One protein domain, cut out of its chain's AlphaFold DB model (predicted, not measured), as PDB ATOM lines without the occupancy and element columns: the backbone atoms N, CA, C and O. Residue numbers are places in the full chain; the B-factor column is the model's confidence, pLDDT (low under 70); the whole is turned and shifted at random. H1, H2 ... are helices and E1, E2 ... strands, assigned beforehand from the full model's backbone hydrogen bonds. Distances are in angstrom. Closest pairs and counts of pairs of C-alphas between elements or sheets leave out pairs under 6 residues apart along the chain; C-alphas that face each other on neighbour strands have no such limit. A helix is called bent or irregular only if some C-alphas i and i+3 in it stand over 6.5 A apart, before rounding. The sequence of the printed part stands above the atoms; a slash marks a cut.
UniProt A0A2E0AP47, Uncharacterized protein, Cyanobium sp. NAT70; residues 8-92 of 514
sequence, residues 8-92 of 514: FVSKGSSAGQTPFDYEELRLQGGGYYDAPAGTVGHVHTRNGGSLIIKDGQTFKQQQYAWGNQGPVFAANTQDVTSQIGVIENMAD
ATOM      1  N   PHE A   8      23.497  -5.297  15.379       87.81
ATOM      2  CA  PHE A   8      24.847  -4.761  15.537       87.81
ATOM      3  C   PHE A   8      25.708  -5.814  16.226       87.81
ATOM      4  O   PHE A   8      25.253  -6.481  17.153       87.81
ATOM      5  N   VAL A   9      26.939  -5.986  15.758       85.38
ATOM      6  CA  VAL A   9      27.899  -6.966  16.283       85.38
ATOM      7  C   VAL A   9      29.228  -6.281  16.565       85.38
ATOM      8  O   VAL A   9      29.530  -5.236  15.986       85.38
ATOM      9  N   SER A  10      30.049  -6.888  17.423       78.12
ATOM     10  CA  SER A  10      31.412  -6.420  17.685       78.12
ATOM     11  C   SER A  10      32.215  -6.206  16.391       78.12
ATOM     12  O   SER A  10      32.206  -7.058  15.493       78.12
ATOM     13  N   LYS A  11      32.936  -5.078  16.305       76.00
ATOM     14  CA  LYS A  11      33.801  -4.729  15.162       76.00
ATOM     15  C   LYS A  11      34.768  -5.879  14.843       76.00
ATOM     16  O   LYS A  11      35.342  -6.474  15.749       76.00
ATOM     17  N   GLY A  12      34.956  -6.173  13.555       72.88
ATOM     18  CA  GLY A  12      35.841  -7.249  13.085       72.88
ATOM     19  C   GLY A  12      35.175  -8.623  12.946       72.88
ATOM     20  O   GLY A  12      35.833  -9.567  12.514       72.88
ATOM     21  N   SER A  13      33.880  -8.742  13.256       78.94
ATOM     22  CA  SER A  13      33.118  -9.970  13.003       78.94
ATOM     23  C   SER A  13      32.883 -10.158  11.502       78.94
ATOM     24  O   SER A  13      32.394  -9.255  10.825       78.94
ATOM     25  N   SER A  14      33.207 -11.340  10.982       79.00
ATOM     26  CA  SER A  14      32.971 -11.719   9.583       79.00
ATOM     27  C   SER A  14      31.718 -12.582   9.433       79.00
ATOM     28  O   SER A  14      31.286 -13.256  10.372       79.00
ATOM     29  N   ALA A  15      31.141 -12.605   8.229       77.88
ATOM     30  CA  ALA A  15      30.005 -13.470   7.925       77.88
ATOM     31  C   ALA A  15      30.326 -14.943   8.250       77.88
ATOM     32  O   ALA A  15      31.383 -15.457   7.890       77.88
ATOM     33  N   GLY A  16      29.406 -15.617   8.944       74.25
ATOM     34  CA  GLY A  16      29.573 -17.006   9.388       74.25
ATOM     35  C   GLY A  16      30.244 -17.180  10.757       74.25
ATOM     36  O   GLY A  16      30.244 -18.293  11.275       74.25
ATOM     37  N   GLN A  17      30.762 -16.113  11.375       79.81
ATOM     38  CA  GLN A  17      31.259 -16.156  12.754       79.81
ATOM     39  C   GLN A  17      30.124 -15.942  13.764       79.81
ATOM     40  O   GLN A  17      29.190 -15.175  13.521       79.81
ATOM     41  N   THR A  18      30.212 -16.607  14.918       77.62
ATOM     42  CA  THR A  18      29.359 -16.298  16.071       77.62
ATOM     43  C   THR A  18      29.917 -15.049  16.759       77.62
ATOM     44  O   THR A  18      31.059 -15.097  17.221       77.62
ATOM     45  N   PRO A  19      29.171 -13.931  16.813       76.12
ATOM     46  CA  PRO A  19      29.654 -12.721  17.467       76.12
ATOM     47  C   PRO A  19      29.783 -12.952  18.977       76.12
ATOM     48  O   PRO A  19      28.954 -13.640  19.572       76.12
ATOM     49  N   PHE A  20      30.823 -12.377  19.588       73.94
ATOM     50  CA  PHE A  20      31.008 -12.426  21.044       73.94
ATOM     51  C   PHE A  20      29.941 -11.601  21.771       73.94
ATOM     52  O   PHE A  20      29.483 -12.000  22.837       73.94
ATOM     53  N   ASP A  21      29.524 -10.489  21.161       80.62
ATOM     54  CA  ASP A  21      28.451  -9.633  21.653       80.62
ATOM     55  C   ASP A  21      27.644  -9.083  20.471       80.62
ATOM     56  O   ASP A  21      28.215  -8.738  19.423       80.62
ATOM     57  N   TYR A  22      26.319  -9.044  20.613       85.25
ATOM     58  CA  TYR A  22      25.426  -8.526  19.580       85.25
ATOM     59  C   TYR A  22      24.135  -7.946  20.154       85.25
ATOM     60  O   TYR A  22      23.595  -8.431  21.146       85.25
ATOM     61  N   GLU A  23      23.589  -6.955  19.455       86.25
ATOM     62  CA  GLU A  23      22.308  -6.336  19.782       86.25
ATOM     63  C   GLU A  23      21.363  -6.428  18.582       86.25
ATOM     64  O   GLU A  23      21.615  -5.839  17.529       86.25
ATOM     65  N   GLU A  24      20.272  -7.191  18.720       87.31
ATOM     66  CA  GLU A  24      19.267  -7.322  17.656       87.31
ATOM     67  C   GLU A  24      18.540  -5.994  17.431       87.31
ATOM     68  O   GLU A  24      18.125  -5.321  18.379       87.31
ATOM     69  N   LEU A  25      18.353  -5.643  16.159       88.69
ATOM     70  CA  LEU A  25      17.680  -4.409  15.775       88.69
ATOM     71  C   LEU A  25      16.168  -4.567  15.953       88.69
ATOM     72  O   LEU A  25      15.592  -5.600  15.600       88.69
ATOM     73  N   ARG A  26      15.502  -3.550  16.506       86.44
ATOM     74  CA  ARG A  26      14.072  -3.607  16.850       86.44
ATOM     75  C   ARG A  26      13.280  -2.488  16.203       86.44
ATOM     76  O   ARG A  26      13.820  -1.421  15.941       86.44
ATOM     77  N   LEU A  27      11.986  -2.712  16.000       83.25
ATOM     78  CA  LEU A  27      11.053  -1.698  15.502       83.25
ATOM     79  C   LEU A  27      10.360  -0.951  16.645       83.25
ATOM     80  O   LEU A  27       9.982  -1.539  17.666       83.25
ATOM     81  N   GLN A  28      10.129   0.347  16.451       76.06
ATOM     82  CA  GLN A  28       9.253   1.130  17.317       76.06
ATOM     83  C   GLN A  28       7.819   0.576  17.234       76.06
ATOM     84  O   GLN A  28       7.181   0.642  16.189       76.06
ATOM     85  N   GLY A  29       7.321   0.006  18.336       71.69
ATOM     86  CA  GLY A  29       6.023  -0.689  18.387       71.69
ATOM     87  C   GLY A  29       6.111  -2.207  18.603       71.69
ATOM     88  O   GLY A  29       5.080  -2.843  18.801       71.69
ATOM     89  N   GLY A  30       7.324  -2.771  18.651       77.00
ATOM     90  CA  GLY A  30       7.572  -4.195  18.896       77.00
ATOM     91  C   GLY A  30       7.915  -4.970  17.619       77.00
ATOM     92  O   GLY A  30       7.511  -4.599  16.523       77.00
ATOM     93  N   GLY A  31       8.682  -6.053  17.766       83.25
ATOM     94  CA  GLY A  31       9.216  -6.838  16.646       83.25
ATOM     95  C   GLY A  31      10.672  -6.506  16.301       83.25
ATOM     96  O   GLY A  31      11.301  -5.652  16.932       83.25
ATOM     97  N   TYR A  32      11.207  -7.224  15.314       83.88
ATOM     98  CA  TYR A  32      12.589  -7.089  14.851       83.88
ATOM     99  C   TYR A  32      12.646  -6.224  13.599       83.88
ATOM    100  O   TYR A  32      11.751  -6.282  12.757       83.88
ATOM    101  N   TYR A  33      13.686  -5.406  13.510       83.88
ATOM    102  CA  TYR A  33      13.998  -4.638  12.320       83.88
ATOM    103  C   TYR A  33      14.982  -5.441  11.472       83.88
ATOM    104  O   TYR A  33      16.123  -5.664  11.879       83.88
ATOM    105  N   ASP A  34      14.541  -5.866  10.295       84.62
ATOM    106  CA  ASP A  34      15.421  -6.481   9.310       84.62
ATOM    107  C   ASP A  34      15.991  -5.381   8.415       84.62
ATOM    108  O   ASP A  34      15.259  -4.698   7.696       84.62
ATOM    109  N   ALA A  35      17.308  -5.179   8.499       81.50
ATOM    110  CA  ALA A  35      17.996  -4.156   7.734       81.50
ATOM    111  C   ALA A  35      17.830  -4.427   6.227       81.50
ATOM    112  O   ALA A  35      18.085  -5.550   5.776       81.50
ATOM    113  N   PRO A  36      17.423  -3.425   5.428       84.19
ATOM    114  CA  PRO A  36      17.292  -3.583   3.988       84.19
ATOM    115  C   PRO A  36      18.616  -3.999   3.344       84.19
ATOM    116  O   PRO A  36      19.685  -3.550   3.763       84.19
ATOM    117  N   ALA A  37      18.547  -4.791   2.270       81.69
ATOM    118  CA  ALA A  37      19.724  -5.286   1.547       81.69
ATOM    119  C   ALA A  37      20.657  -4.169   1.027       81.69
ATOM    120  O   ALA A  37      21.840  -4.415   0.825       81.69
ATOM    121  N   GLY A  38      20.145  -2.947   0.843       86.25
ATOM    122  CA  GLY A  38      20.918  -1.767   0.442       86.25
ATOM    123  C   GLY A  38      21.650  -1.051   1.581       86.25
ATOM    124  O   GLY A  38      22.117   0.063   1.378       86.25
ATOM    125  N   THR A  39      21.714  -1.613   2.790       88.88
ATOM    126  CA  THR A  39      22.409  -0.967   3.914       88.88
ATOM    127  C   THR A  39      23.914  -0.933   3.644       88.88
ATOM    128  O   THR A  39      24.558  -1.978   3.612       88.88
ATOM    129  N   VAL A  40      24.462   0.269   3.457       88.50
ATOM    130  CA  VAL A  40      25.884   0.499   3.138       88.50
ATOM    131  C   VAL A  40      26.711   0.876   4.361       88.50
ATOM    132  O   VAL A  40      27.924   0.705   4.370       88.50
ATOM    133  N   GLY A  41      26.062   1.338   5.429       86.81
ATOM    134  CA  GLY A  41      26.751   1.683   6.661       86.81
ATOM    135  C   GLY A  41      25.819   2.195   7.741       86.81
ATOM    136  O   GLY A  41      24.590   2.167   7.616       86.81
ATOM    137  N   HIS A  42      26.422   2.650   8.831       86.81
ATOM    138  CA  HIS A  42      25.708   3.205   9.967       86.81
ATOM    139  C   HIS A  42      26.534   4.296  10.644       86.81
ATOM    140  O   HIS A  42      27.760   4.261  10.623       86.81
ATOM    141  N   VAL A  43      25.847   5.242  11.277       84.25
ATOM    142  CA  VAL A  43      26.454   6.308  12.079       84.25
ATOM    143  C   VAL A  43      25.934   6.185  13.499       84.25
ATOM    144  O   VAL A  43      24.726   6.055  13.706       84.25
ATOM    145  N   HIS A  44      26.835   6.215  14.478       81.00
ATOM    146  CA  HIS A  44      26.496   6.155  15.896       81.00
ATOM    147  C   HIS A  44      26.515   7.543  16.534       81.00
ATOM    148  O   HIS A  44      27.380   8.371  16.266       81.00
ATOM    149  N   THR A  45      25.582   7.771  17.452       74.44
ATOM    150  CA  THR A  45      25.577   8.914  18.365       74.44
ATOM    151  C   THR A  45      25.378   8.424  19.798       74.44
ATOM    152  O   THR A  45      25.006   7.276  20.049       74.44
ATOM    153  N   ARG A  46      25.585   9.313  20.774       75.25
ATOM    154  CA  ARG A  46      25.437   8.983  22.199       75.25
ATOM    155  C   ARG A  46      24.059   8.408  22.562       75.25
ATOM    156  O   ARG A  46      23.974   7.591  23.469       75.25
ATOM    157  N   ASN A  47      23.000   8.819  21.862       80.69
ATOM    158  CA  ASN A  47      21.615   8.452  22.186       80.69
ATOM    159  C   ASN A  47      20.961   7.535  21.132       80.69
ATOM    160  O   ASN A  47      19.774   7.229  21.239       80.69
ATOM    161  N   GLY A  48      21.712   7.089  20.122       87.38
ATOM    162  CA  GLY A  48      21.188   6.264  19.037       87.38
ATOM    163  C   GLY A  48      22.087   6.295  17.814       87.38
ATOM    164  O   GLY A  48      23.308   6.246  17.927       87.38
ATOM    165  N   GLY A  49      21.491   6.440  16.639       88.44
ATOM    166  CA  GLY A  49      22.222   6.554  15.389       88.44
ATOM    167  C   GLY A  49      21.317   6.396  14.183       88.44
ATOM    168  O   GLY A  49      20.096   6.491  14.280       88.44
ATOM    169  N   SER A  50      21.915   6.111  13.037       90.06
ATOM    170  CA  SER A  50      21.162   5.844  11.818       90.06
ATOM    171  C   SER A  50      21.838   4.820  10.927       90.06
ATOM    172  O   SER A  50      23.062   4.810  10.835       90.06
ATOM    173  N   LEU A  51      21.042   4.019  10.223       91.19
ATOM    174  CA  LEU A  51      21.504   3.248   9.070       91.19
ATOM    175  C   LEU A  51      21.428   4.103   7.809       91.19
ATOM    176  O   LEU A  51      20.476   4.869   7.638       91.19
ATOM    177  N   ILE A  52      22.407   3.933   6.927       92.06
ATOM    178  CA  ILE A  52      22.429   4.531   5.594       92.06
ATOM    179  C   ILE A  52      22.131   3.432   4.580       92.06
ATOM    180  O   ILE A  52      22.805   2.400   4.540       92.06
ATOM    181  N   ILE A  53      21.084   3.643   3.789       92.12
ATOM    182  CA  ILE A  53      20.523   2.676   2.850       92.12
ATOM    183  C   ILE A  53      20.627   3.268   1.447       92.12
ATOM    184  O   ILE A  53      20.031   4.305   1.162       92.12
ATOM    185  N   LYS A  54      21.361   2.597   0.564       91.25
ATOM    186  CA  LYS A  54      21.467   2.928  -0.855       91.25
ATOM    187  C   LYS A  54      20.306   2.292  -1.617       91.25
ATOM    188  O   LYS A  54      20.069   1.088  -1.517       91.25
ATOM    189  N   ASP A  55      19.593   3.107  -2.382       88.38
ATOM    190  CA  ASP A  55      18.457   2.718  -3.219       88.38
ATOM    191  C   ASP A  55      18.667   3.308  -4.621       88.38
ATOM    192  O   ASP A  55      18.383   4.480  -4.894       88.38
ATOM    193  N   GLY A  56      19.294   2.517  -5.496       86.38
ATOM    194  CA  GLY A  56      19.761   2.979  -6.802       86.38
ATOM    195  C   GLY A  56      20.841   4.060  -6.683       86.38
ATOM    196  O   GLY A  56      21.938   3.794  -6.193       86.38
ATOM    197  N   GLN A  57      20.522   5.268  -7.159       84.12
ATOM    198  CA  GLN A  57      21.385   6.461  -7.094       84.12
ATOM    199  C   GLN A  57      21.073   7.359  -5.884       84.12
ATOM    200  O   GLN A  57      21.635   8.442  -5.765       84.12
ATOM    201  N   THR A  58      20.153   6.942  -5.012       90.50
ATOM    202  CA  THR A  58      19.718   7.736  -3.857       90.50
ATOM    203  C   THR A  58      20.141   7.087  -2.549       90.50
ATOM    204  O   THR A  58      20.327   5.869  -2.474       90.50
ATOM    205  N   PHE A  59      20.274   7.905  -1.508       91.19
ATOM    206  CA  PHE A  59      20.616   7.466  -0.161       91.19
ATOM    207  C   PHE A  59      19.515   7.856   0.815       91.19
ATOM    208  O   PHE A  59      19.054   8.996   0.846       91.19
ATOM    209  N   LYS A  60      19.096   6.896   1.636       93.19
ATOM    210  CA  LYS A  60      18.082   7.054   2.674       93.19
ATOM    211  C   LYS A  60      18.694   6.812   4.043       93.19
ATOM    212  O   LYS A  60      19.419   5.844   4.249       93.19
ATOM    213  N   GLN A  61      18.353   7.661   4.998       91.75
ATOM    214  CA  GLN A  61      18.749   7.541   6.389       91.75
ATOM    215  C   GLN A  61      17.582   7.002   7.216       91.75
ATOM    216  O   GLN A  61      16.487   7.568   7.208       91.75
ATOM    217  N   GLN A  62      17.825   5.922   7.956       91.06
ATOM    218  CA  GLN A  62      16.868   5.332   8.887       91.06
ATOM    219  C   GLN A  62      17.372   5.509  10.323       91.06
ATOM    220  O   GLN A  62      18.334   4.861  10.733       91.06
ATOM    221  N   GLN A  63      16.718   6.381  11.091       90.56
ATOM    222  CA  GLN A  63      17.101   6.695  12.474       90.56
ATOM    223  C   GLN A  63      16.722   5.576  13.454       90.56
ATOM    224  O   GLN A  63      15.674   4.938  13.305       90.56
ATOM    225  N   TYR A  64      17.529   5.408  14.499       90.56
ATOM    226  CA  TYR A  64      17.227   4.610  15.683       90.56
ATOM    227  C   TYR A  64      17.695   5.304  16.964       90.56
ATOM    228  O   TYR A  64      18.618   6.117  16.960       90.56
ATOM    229  N   ALA A  65      17.073   4.944  18.081       89.19
ATOM    230  CA  ALA A  65      17.486   5.347  19.422       89.19
ATOM    231  C   ALA A  65      17.898   4.122  20.244       89.19
ATOM    232  O   ALA A  65      17.396   3.021  20.011       89.19
ATOM    233  N   TRP A  66      18.781   4.300  21.227       87.00
ATOM    234  CA  TRP A  66      19.084   3.230  22.180       87.00
ATOM    235  C   TRP A  66      17.899   3.029  23.133       87.00
ATOM    236  O   TRP A  66      17.532   3.932  23.883       87.00
ATOM    237  N   GLY A  67      17.282   1.849  23.092       82.06
ATOM    238  CA  GLY A  67      16.257   1.428  24.044       82.06
ATOM    239  C   GLY A  67      16.821   0.499  25.121       82.06
ATOM    240  O   GLY A  67      17.934  -0.006  25.014       82.06
ATOM    241  N   ASN A  68      16.012   0.192  26.138       79.75
ATOM    242  CA  ASN A  68      16.412  -0.669  27.269       79.75
ATOM    243  C   ASN A  68      16.836  -2.099  26.877       79.75
ATOM    244  O   ASN A  68      17.356  -2.828  27.714       79.75
ATOM    245  N   GLN A  69      16.542  -2.539  25.650       78.44
ATOM    246  CA  GLN A  69      16.811  -3.896  25.165       78.44
ATOM    247  C   GLN A  69      17.526  -3.897  23.798       78.44
ATOM    248  O   GLN A  69      17.390  -4.863  23.046       78.44
ATOM    249  N   GLY A  70      18.225  -2.804  23.465       83.19
ATOM    250  CA  GLY A  70      18.934  -2.614  22.196       83.19
ATOM    251  C   GLY A  70      18.371  -1.467  21.341       83.19
ATOM    252  O   GLY A  70      17.493  -0.720  21.794       83.19
ATOM    253  N   PRO A  71      18.862  -1.302  20.104       88.25
ATOM    254  CA  PRO A  71      18.502  -0.195  19.222       88.25
ATOM    255  C   PRO A  71      17.072  -0.340  18.685       88.25
ATOM    256  O   PRO A  71      16.670  -1.399  18.195       88.25
ATOM    257  N   VAL A  72      16.305   0.749  18.750       89.12
ATOM    258  CA  VAL A  72      14.910   0.825  18.301       89.12
ATOM    259  C   VAL A  72      14.800   1.805  17.138       89.12
ATOM    260  O   VAL A  72      14.981   3.011  17.306       89.12
ATOM    261  N   PHE A  73      14.494   1.273  15.961       87.81
ATOM    262  CA  PHE A  73      14.377   1.995  14.704       87.81
ATOM    263  C   PHE A  73      13.024   2.686  14.566       87.81
ATOM    264  O   PHE A  73      11.974   2.107  14.867       87.81
ATOM    265  N   ALA A  74      13.059   3.920  14.066       83.00
ATOM    266  CA  ALA A  74      11.871   4.616  13.594       83.00
ATOM    267  C   ALA A  74      11.301   3.910  12.349       83.00
ATOM    268  O   ALA A  74      12.011   3.194  11.651       83.00
ATOM    269  N   ALA A  75      10.021   4.125  12.046       76.00
ATOM    270  CA  ALA A  75       9.394   3.543  10.855       76.00
ATOM    271  C   ALA A  75       9.715   4.307   9.551       76.00
ATOM    272  O   ALA A  75       9.518   3.773   8.464       76.00
ATOM    273  N   ASN A  76      10.186   5.556   9.651       83.88
ATOM    274  CA  ASN A  76      10.319   6.466   8.511       83.88
ATOM    275  C   ASN A  76      11.779   6.662   8.103       83.88
ATOM    276  O   ASN A  76      12.623   6.905   8.965       83.88
ATOM    277  N   THR A  77      12.045   6.668   6.799       88.50
ATOM    278  CA  THR A  77      13.336   7.061   6.219       88.50
ATOM    279  C   THR A  77      13.344   8.527   5.788       88.50
ATOM    280  O   THR A  77      12.317   9.045   5.350       88.50
ATOM    281  N   GLN A  78      14.516   9.158   5.806       89.88
ATOM    282  CA  GLN A  78      14.768  10.487   5.240       89.88
ATOM    283  C   GLN A  78      15.693  10.379   4.020       89.88
ATOM    284  O   GLN A  78      16.666   9.638   4.077       89.88
ATOM    285  N   ASP A  79      15.420  11.104   2.931       90.88
ATOM    286  CA  ASP A  79      16.360  11.214   1.803       90.88
ATOM    287  C   ASP A  79      17.549  12.101   2.201       90.88
ATOM    288  O   ASP A  79      17.366  13.226   2.670       90.88
ATOM    289  N   VAL A  80      18.754  11.563   2.043       89.94
ATOM    290  CA  VAL A  80      20.033  12.198   2.384       89.94
ATOM    291  C   VAL A  80      21.014  12.163   1.216       89.94
ATOM    292  O   VAL A  80      22.214  12.328   1.410       89.94
ATOM    293  N   THR A  81      20.525  11.961  -0.010       87.00
ATOM    294  CA  THR A  81      21.364  11.830  -1.211       87.00
ATOM    295  C   THR A  81      22.325  13.009  -1.378       87.00
ATOM    296  O   THR A  81      23.506  12.807  -1.630       87.00
ATOM    297  N   SER A  82      21.854  14.240  -1.165       83.62
ATOM    298  CA  SER A  82      22.680  15.455  -1.253       83.62
ATOM    299  C   SER A  82      23.575  15.708  -0.036       83.62
ATOM    300  O   SER A  82      24.325  16.675  -0.032       83.62
ATOM    301  N   GLN A  83      23.472  14.888   1.009       87.19
ATOM    302  CA  GLN A  83      24.214  15.034   2.265       87.19
ATOM    303  C   GLN A  83      25.185  13.872   2.493       87.19
ATOM    304  O   GLN A  83      25.810  13.805   3.551       87.19
ATOM    305  N   ILE A  84      25.311  12.951   1.530       86.75
ATOM    306  CA  ILE A  84      26.067  11.713   1.713       86.75
ATOM    307  C   ILE A  84      27.538  11.984   2.052       86.75
ATOM    308  O   ILE A  84      28.021  11.410   3.020       86.75
ATOM    309  N   GLY A  85      28.187  12.961   1.409       84.12
ATOM    310  CA  GLY A  85      29.570  13.341   1.728       84.12
ATOM    311  C   GLY A  85      29.746  13.889   3.152       84.12
ATOM    312  O   GLY A  85      30.724  13.599   3.839       84.12
ATOM    313  N   VAL A  86      28.768  14.630   3.682       84.88
ATOM    314  CA  VAL A  86      28.799  15.070   5.091       84.88
ATOM    315  C   VAL A  86      28.673  13.871   6.038       84.88
ATOM    316  O   VAL A  86      29.332  13.822   7.075       84.88
ATOM    317  N   ILE A  87      27.848  12.889   5.678       85.56
ATOM    318  CA  ILE A  87      27.633  11.673   6.470       85.56
ATOM    319  C   ILE A  87      28.873  10.769   6.439       85.56
ATOM    320  O   ILE A  87      29.237  10.227   7.479       85.56
ATOM    321  N   GLU A  88      29.544  10.639   5.296       87.88
ATOM    322  CA  GLU A  88      30.806   9.898   5.147       87.88
ATOM    323  C   GLU A  88      31.899  10.466   6.049       87.88
ATOM    324  O   GLU A  88      32.535   9.715   6.783       87.88
ATOM    325  N   ASN A  89      32.020  11.797   6.110       82.62
ATOM    326  CA  ASN A  89      32.921  12.474   7.047       82.62
ATOM    327  C   ASN A  89      32.604  12.161   8.519       82.62
ATOM    328  O   ASN A  89      33.508  12.027   9.339       82.62
ATOM    329  N   MET A  90      31.322  12.039   8.882       80.75
ATOM    330  CA  MET A  90      30.928  11.657  10.246       80.75
ATOM    331  C   MET A  90      31.169  10.171  10.541       80.75
ATOM    332  O   MET A  90      31.403   9.810  11.696       80.75
ATOM    333  N   ALA A  91      31.047   9.315   9.528       81.06
ATOM    334  CA  ALA A  91      31.209   7.869   9.635       81.06
ATOM    335  C   ALA A  91      32.671   7.413   9.516       81.06
ATOM    336  O   ALA A  91      32.969   6.282   9.897       81.06
ATOM    337  N   ASP A  92      33.545   8.278   8.989       82.44
ATOM    338  CA  ASP A  92      34.917   7.959   8.579       82.44
ATOM    339  C   ASP A  92      34.957   6.739   7.638       82.44
ATOM    340  O   ASP A  92      35.732   5.795   7.805       82.44
TER     341      ASP A  92
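Overview. This is residues 8 to 92 of the 514 residues of an uncharacterized protein of Cyanobium sp. NAT70 (UniProt A0A2E0AP47). A strongly twisted sheet of four antiparallel strands, E2 to E5, has helix H1 over one face, while the short strand E1 lies by the E4-E5 turn, with Glu 23 near Gly 70, and the stretch of residues 8 to 21, with no named element, folds back so that residues 8 to 9 pair with residues 22 to 23 of E1. The printed part has 85 residues, with five named strands and one named helix in the order E1, E2, E3, E4, E5, H1 along the chain; the sheet's order is E2 - E3 - E4 - E5, a meander, each strand the antiparallel neighbour of the one before. The class is mixed, helices and strands, and the whole is compact, with a radius of gyration of the C-alphas of 13.2 A and spans of 36 by 30 by 25 A.

Along the chain. E1, residues 22 to 24, begins at C-alpha 22 (25.426, -8.526, 19.580). E2 is residues 39 to 45, 17.8 A; E3, 48 to 55, 22.7 A; E4, 58 to 67, 28.8 A. E5, 70 to 79, spans 24.8 A and bends by 70 degrees at residue 75. H1, 81 to 91, 15.2 A, ends at C-alpha 91 (31.209, 7.869, 9.635); it is irregular, with C-alphas 82 and 85 7.8 A apart.

Arrangement. Residues 8 to 9 pair antiparallel with residues 22 to 23 of E1, and 26 to 27 pair parallel with 72 to 73 of E5. The hairpins are E2 and E3 (N 43 and O 50, 2.9 A), E3 and E4 (N 53 and O 60, 2.8 A), and E4 and E5 (N 61 and O 78, 2.8 A). H1 is on the sheet, height 8.6 A, over E2 and E4, slantwise to the strands at 35 degrees to E4 on the local plane. Its closest C-alphas to E4 are Thr 81 and Phe 59, 4.6 A. In H1, 5 of 7 O i to N i+4 pairs are within hydrogen-bond range.

Size, cuts and confidence. The C-alphas farthest apart, those of Thr 18 and Ser 82, are 36.8 A apart. The printed part has no cut; the link E1 to E2, 14 residues, is long. No printed residue is under 70 in pLDDT.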